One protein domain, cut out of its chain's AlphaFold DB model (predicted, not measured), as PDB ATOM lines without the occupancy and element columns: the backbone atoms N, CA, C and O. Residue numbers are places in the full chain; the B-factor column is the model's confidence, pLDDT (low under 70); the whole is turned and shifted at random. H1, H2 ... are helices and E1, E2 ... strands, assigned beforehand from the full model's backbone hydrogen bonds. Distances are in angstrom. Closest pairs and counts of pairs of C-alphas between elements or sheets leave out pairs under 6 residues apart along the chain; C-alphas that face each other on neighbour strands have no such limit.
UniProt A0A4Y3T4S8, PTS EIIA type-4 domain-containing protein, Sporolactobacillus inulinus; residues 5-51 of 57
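What this domain is: This is residues 5 to 51 of the 57 residues of the protein "PTS EIIA type-4 domain-containing protein" of Sporolactobacillus inulinus (UniProt A0A4Y3T4S8). Two parallel strands, E1 and E2, lie side by side as a small sheet between two helices, with H1 over one face and H2 over the other. Both helices run back against the direction of the strands, and both pack more on E2 than on E1. The printed part has 47 residues with two named helices and two named strands, in the order E1, H1, E2, H2; the class is mixed, helices and strands. The whole is only just compact, close to loose, with a radius of gyration of the C-alphas of 11.2 A, and its outline is flat, spanning 32 by 22 by 11 A.

Where its parts are: The printed part begins with strand E1, residues 5 to 9, 13.4 A from first to last C-alpha; C-alpha 5 is at (-30.197, 49.545, 24.145). A tight link of 2 residues leads to helix H1, residues 12 to 24, which is 18.1 A long and ends with C-alpha 24 at (-43.594, 58.715, 21.533). After a tight link of 5 residues comes strand E2, residues 30 to 35, 16.4 A long. A short link of 6 residues leads to helix H2, residues 42 to 50, 12.4 A long, with C-alpha 50 at (-27.073, 41.682, 20.551).

How they stand to each other: E1 and E2 are parallel neighbours, with 18 degrees between their directions. The C-alphas of Ala 7 and Leu 33 face each other at 4.6 A. N 6 and O 31 are within hydrogen-bond range at 2.9 A, as are N 33 and O 6 at 2.8 A. E1, H1 and E2 form a strand-helix-strand unit, two parallel neighbour strands with a helix between them along the chain, and its crossover is right-handed. The closest C-alphas of H1 and E2 are those of Ala 13 and Ala 32, 5.4 A apart. The closest C-alphas of E1 and H1 are those of Ala 7 and Ala 13, also 5.4 A apart. The closest C-alphas of E2 and H2 are those of Ala 35 and Ile 42, 6.7 A apart. E1 and H2 are only just apart, their closest C-alphas 8.2 A from each other. H1 and H2 are apart. In H1 and H2 every O i to N i+4 pair is within hydrogen-bond range.

The domain as a whole: The two C-alphas farthest apart are those of Thr 24 and Asn 39, at 32.6 A. The first and last printed C-alphas, Ile 5 and Lys 51, are 12.4 A apart. The printed part has no cut and no long link. The mean pLDDT of the printed part is 95.2, and no printed residue is under 70.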
ATOM      1  N   ILE A   5     -30.045  50.388  22.957       94.94
ATOM      2  CA  ILE A   5     -30.197  49.545  24.145       94.94
ATOM      3  C   ILE A   5     -30.005  50.433  25.369       94.94
ATOM      4  O   ILE A   5     -28.965  51.068  25.524       94.94
ATOM      5  N   ILE A   6     -31.016  50.479  26.228       96.50
ATOM      6  CA  ILE A   6     -30.962  51.150  27.526       96.50
ATOM      7  C   ILE A   6     -30.708  50.060  28.562       96.50
ATOM      8  O   ILE A   6     -31.517  49.147  28.685       96.50
ATOM      9  N   ALA A   7     -29.597  50.124  29.288       96.81
ATOM     10  CA  ALA A   7     -29.239  49.116  30.282       96.81
ATOM     11  C   ALA A   7     -29.010  49.761  31.650       96.81
ATOM     12  O   ALA A   7     -28.368  50.807  31.751       96.81
ATOM     13  N   SER A   8     -29.528  49.139  32.706       97.88
ATOM     14  CA  SER A   8     -29.304  49.566  34.087       97.88
ATOM     15  C   SER A   8     -29.307  48.378  35.039       97.88
ATOM     16  O   SER A   8     -29.895  47.339  34.746       97.88
ATOM     17  N   HIS A   9     -28.751  48.571  36.235       96.12
ATOM     18  CA  HIS A   9     -29.100  47.719  37.368       96.12
ATOM     19  C   HIS A   9     -30.579  47.908  37.705       96.12
ATOM     20  O   HIS A   9     -31.072  49.041  37.697       96.12
ATOM     21  N   HIS A  10     -31.271  46.816  38.041       95.94
ATOM     22  CA  HIS A  10     -32.677  46.861  38.437       95.94
ATOM     23  C   HIS A  10     -33.546  47.601  37.387       95.94
ATOM     24  O   HIS A  10     -33.205  47.652  36.209       95.94
ATOM     25  N   LYS A  11     -34.695  48.161  37.781       97.50
ATOM     26  CA  LYS A  11     -35.794  48.540  36.866       97.50
ATOM     27  C   LYS A  11     -35.697  49.907  36.158       97.50
ATOM     28  O   LYS A  11     -36.670  50.308  35.521       97.50
ATOM     29  N   MET A  12     -34.585  50.644  36.249       98.38
ATOM     30  CA  MET A  12     -34.496  51.997  35.662       98.38
ATOM     31  C   MET A  12     -34.651  51.983  34.132       98.38
ATOM     32  O   MET A  12     -35.436  52.756  33.590       98.38
ATOM     33  N   ALA A  13     -33.952  51.090  33.435       98.12
ATOM     34  CA  ALA A  13     -33.998  50.977  31.983       98.12
ATOM     35  C   ALA A  13     -35.406  50.654  31.470       98.12
ATOM     36  O   ALA A  13     -35.875  51.279  30.518       98.12
ATOM     37  N   THR A  14     -36.097  49.716  32.127       97.94
ATOM     38  CA  THR A  14     -37.494  49.395  31.814       97.94
ATOM     39  C   THR A  14     -38.392  50.614  32.017       97.94
ATOM     40  O   THR A  14     -39.099  50.989  31.088       97.94
ATOM     41  N   GLY A  15     -38.291  51.307  33.158       98.25
ATOM     42  CA  GLY A  15     -39.102  52.503  33.417       98.25
ATOM     43  C   GLY A  15     -38.865  53.638  32.411       98.25
ATOM     44  O   GLY A  15     -39.810  54.315  31.998       98.25
ATOM     45  N   ILE A  16     -37.621  53.823  31.951       98.12
ATOM     46  CA  ILE A  16     -37.304  54.786  30.887       98.12
ATOM     47  C   ILE A  16     -37.948  54.369  29.563       98.12
ATOM     48  O   ILE A  16     -38.526  55.216  28.883       98.12
ATOM     49  N   LYS A  17     -37.878  53.085  29.186       97.62
ATOM     50  CA  LYS A  17     -38.513  52.586  27.957       97.62
ATOM     51  C   LYS A  17     -40.029  52.764  28.002       97.62
ATOM     52  O   LYS A  17     -40.605  53.210  27.013       97.62
ATOM     53  N   ASP A  18     -40.653  52.482  29.140       97.75
ATOM     54  CA  ASP A  18     -42.094  52.664  29.330       97.75
ATOM     55  C   ASP A  18     -42.483  54.140  29.171       97.75
ATOM     56  O   ASP A  18     -43.411  54.468  28.433       97.75
ATOM     57  N   THR A  19     -41.709  55.047  29.777       98.00
ATOM     58  CA  THR A  19     -41.902  56.499  29.634       98.00
ATOM     59  C   THR A  19     -41.718  56.958  28.184       98.00
ATOM     60  O   THR A  19     -42.509  57.747  27.667       98.00
ATOM     61  N   LEU A  20     -40.694  56.453  27.490       97.31
ATOM     62  CA  LEU A  20     -40.441  56.771  26.085       97.31
ATOM     63  C   LEU A  20     -41.587  56.296  25.182       97.31
ATOM     64  O   LEU A  20     -42.025  57.042  24.303       97.31
ATOM     65  N   ASN A  21     -42.080  55.079  25.407       96.69
ATOM     66  CA  ASN A  21     -43.214  54.524  24.675       96.69
ATOM     67  C   ASN A  21     -44.495  55.322  24.939       96.69
ATOM     68  O   ASN A  21     -45.254  55.585  24.010       96.69
ATOM     69  N   TYR A  22     -44.712  55.762  26.181       97.56
ATOM     70  CA  TYR A  22     -45.850  56.602  26.540       97.56
ATOM     71  C   TYR A  22     -45.854  57.936  25.776       97.56
ATOM     72  O   TYR A  22     -46.882  58.337  25.239       97.56
ATOM     73  N   ILE A  23     -44.702  58.609  25.684       98.00
ATOM     74  CA  ILE A  23     -44.597  59.928  25.038       98.00
ATOM     75  C   ILE A  23     -44.585  59.813  23.507       98.00
ATOM     76  O   ILE A  23     -45.101  60.688  22.814       98.00
ATOM     77  N   THR A  24     -43.955  58.769  22.961       96.06
ATOM     78  CA  THR A  24     -43.594  58.715  21.533       96.06
ATOM     79  C   THR A  24     -44.286  57.612  20.732       96.06
ATOM     80  O   THR A  24     -44.020  57.511  19.529       96.06
ATOM     81  N   GLY A  25     -45.144  56.809  21.372       94.69
ATOM     82  CA  GLY A  25     -45.654  55.542  20.842       94.69
ATOM     83  C   GLY A  25     -44.610  54.422  20.911       94.69
ATOM     84  O   GLY A  25     -43.443  54.663  21.224       94.69
ATOM     85  N   GLU A  26     -45.007  53.184  20.605       92.12
ATOM     86  CA  GLU A  26     -44.077  52.048  20.623       92.12
ATOM     87  C   GLU A  26     -42.931  52.218  19.612       92.12
ATOM     88  O   GLU A  26     -43.138  52.517  18.432       92.12
ATOM     89  N   ARG A  27     -41.693  52.006  20.079       90.12
ATOM     90  CA  ARG A  27     -40.477  52.090  19.259       90.12
ATOM     91  C   ARG A  27     -39.803  50.730  19.115       90.12
ATOM     92  O   ARG A  27     -39.140  50.248  20.028       90.12
ATOM     93  N   ASN A  28     -39.878  50.158  17.913       88.75
ATOM     94  CA  ASN A  28     -39.300  48.842  17.599       88.75
ATOM     95  C   ASN A  28     -37.762  48.804  17.625       88.75
ATOM     96  O   ASN A  28     -37.169  47.728  17.643       88.75
ATOM     97  N   ASN A  29     -37.098  49.962  17.600       92.12
ATOM     98  CA  ASN A  29     -35.638  50.063  17.599       92.12
ATOM     99  C   ASN A  29     -35.036  50.348  18.987       92.12
ATOM    100  O   ASN A  29     -33.826  50.571  19.065       92.12
ATOM    101  N   VAL A  30     -35.846  50.356  20.055       94.38
ATOM    102  CA  VAL A  30     -35.398  50.605  21.433       94.38
ATOM    103  C   VAL A  30     -35.678  49.391  22.322       94.38
ATOM    104  O   VAL A  30     -36.826  48.993  22.540       94.38
ATOM    105  N   SER A  31     -34.617  48.836  22.896       94.94
ATOM    106  CA  SER A  31     -34.672  47.739  23.863       94.94
ATOM    107  C   SER A  31     -34.220  48.210  25.242       94.94
ATOM    108  O   SER A  31     -33.406  49.125  25.355       94.94
ATOM    109  N   ALA A  32     -34.734  47.572  26.292       96.62
ATOM    110  CA  ALA A  32     -34.324  47.820  27.670       96.62
ATOM    111  C   ALA A  32     -33.809  46.528  28.308       96.62
ATOM    112  O   ALA A  32     -34.425  45.478  28.125       96.62
ATOM    113  N   LEU A  33     -32.718  46.631  29.065       96.50
ATOM    114  CA  LEU A  33     -32.151  45.573  29.895       96.50
ATOM    115  C   LEU A  33     -32.111  46.035  31.353       96.50
ATOM    116  O   LEU A  33     -31.455  47.024  31.684       96.50
ATOM    117  N   SER A  34     -32.803  45.299  32.216       97.12
ATOM    118  CA  SER A  34     -32.811  45.512  33.663       97.12
ATOM    119  C   SER A  34     -32.056  44.364  34.328       97.12
ATOM    120  O   SER A  34     -32.616  43.286  34.510       97.12
ATOM    121  N   ALA A  35     -30.784  44.588  34.653       96.19
ATOM    122  CA  ALA A  35     -29.872  43.548  35.126       96.19
ATOM    123  C   ALA A  35     -30.177  43.095  36.566       96.19
ATOM    124  O   ALA A  35     -30.655  43.885  37.391       96.19
ATOM    125  N   TYR A  36     -29.802  41.848  36.874       94.94
ATOM    126  CA  TYR A  36     -29.836  41.243  38.217       94.94
ATOM    127  C   TYR A  36     -31.236  41.115  38.836       94.94
ATOM    128  O   TYR A  36     -31.396  41.158  40.055       94.94
ATOM    129  N   LEU A  37     -32.269  40.969  38.001       94.69
ATOM    130  CA  LEU A  37     -33.628  40.665  38.461       94.69
ATOM    131  C   LEU A  37     -33.875  39.160  38.632       94.69
ATOM    132  O   LEU A  37     -34.818  38.762  39.314       94.69
ATOM    133  N   THR A  38     -33.039  38.334  38.008       93.06
ATOM    134  CA  THR A  38     -33.109  36.872  38.027       93.06
ATOM    135  C   THR A  38     -31.722  36.287  38.291       93.06
ATOM    136  O   THR A  38     -30.723  37.003  38.344       93.06
ATOM    137  N   ASN A  39     -31.657  34.962  38.431       93.88
ATOM    138  CA  ASN A  39     -30.402  34.214  38.535       93.88
ATOM    139  C   ASN A  39     -29.784  33.874  37.161       93.88
ATOM    140  O   ASN A  39     -28.987  32.943  37.054       93.88
ATOM    141  N   THR A  40     -30.172  34.591  36.105       93.81
ATOM    142  CA  THR A  40     -29.601  34.433  34.764       93.81
ATOM    143  C   THR A  40     -28.259  35.170  34.688       93.81
ATOM    144  O   THR A  40     -28.179  36.325  35.115       93.81
ATOM    145  N   PRO A  41     -27.189  34.551  34.155       95.44
ATOM    146  CA  PRO A  41     -25.934  35.250  33.912       95.44
ATOM    147  C   PRO A  41     -26.134  36.439  32.967       95.44
ATOM    148  O   PRO A  41     -26.689  36.297  31.880       95.44
ATOM    149  N   ILE A  42     -25.610  37.604  33.349       93.88
ATOM    150  CA  ILE A  42     -25.786  38.851  32.587       93.88
ATOM    151  C   ILE A  42     -25.305  38.748  31.130       93.88
ATOM    152  O   ILE A  42     -25.870  39.382  30.241       93.88
ATOM    153  N   GLN A  43     -24.285  37.925  30.868       94.94
ATOM    154  CA  GLN A  43     -23.764  37.721  29.519       94.94
ATOM    155  C   GLN A  43     -24.810  37.096  28.587       94.94
ATOM    156  O   GLN A  43     -24.923  37.519  27.444       94.94
ATOM    157  N   GLU A  44     -25.626  36.161  29.084       95.75
ATOM    158  CA  GLU A  44     -26.682  35.529  28.286       95.75
ATOM    159  C   GLU A  44     -27.760  36.544  27.878       95.75
ATOM    160  O   GLU A  44     -28.232  36.537  26.740       95.75
ATOM    161  N   GLU A  45     -28.119  37.461  28.782       94.75
ATOM    162  CA  GLU A  45     -29.085  38.529  28.501       94.75
ATOM    163  C   GLU A  45     -28.541  39.533  27.470       94.75
ATOM    164  O   GLU A  45     -29.266  39.970  26.570       94.75
ATOM    165  N   ILE A  46     -27.251  39.876  27.572       93.56
ATOM    166  CA  ILE A  46     -26.560  40.750  26.617       93.56
ATOM    167  C   ILE A  46     -26.490  40.087  25.237       93.56
ATOM    168  O   ILE A  46     -26.857  40.712  24.239       93.56
ATOM    169  N   ASP A  47     -26.078  38.822  25.169       93.75
ATOM    170  CA  ASP A  47     -25.945  38.079  23.915       93.75
ATOM    171  C   ASP A  47     -27.299  37.940  23.204       93.75
ATOM    172  O   ASP A  47     -27.394  38.113  21.985       93.75
ATOM    173  N   ALA A  48     -28.375  37.707  23.961       92.88
ATOM    174  CA  ALA A  48     -29.731  37.658  23.424       92.88
ATOM    175  C   ALA A  48     -30.160  38.993  22.787       92.88
ATOM    176  O   ALA A  48     -30.785  38.995  21.723       92.88
ATOM    177  N   LEU A  49     -29.805  40.130  23.397       90.69
ATOM    178  CA  LEU A  49     -30.117  41.465  22.869       90.69
ATOM    179  C   LEU A  49     -29.273  41.846  21.652       90.69
ATOM    180  O   LEU A  49     -29.767  42.518  20.737       90.69
ATOM    181  N   LEU A  50     -28.009  41.427  21.643       90.31
ATOM    182  CA  LEU A  50     -27.073  41.682  20.551       90.31
ATOM    183  C   LEU A  50     -27.249  40.714  19.377       90.31
ATOM    184  O   LEU A  50     -26.717  40.963  18.296       90.31
ATOM    185  N   LYS A  51     -28.042  39.649  19.528       89.50
ATOM    186  CA  LYS A  51     -28.353  38.727  18.434       89.50
ATOM    187  C   LYS A  51     -28.927  39.476  17.221       89.50
ATOM    188  O   LYS A  51     -29.909  40.219  17.316       89.50
TER     189      LYS A  51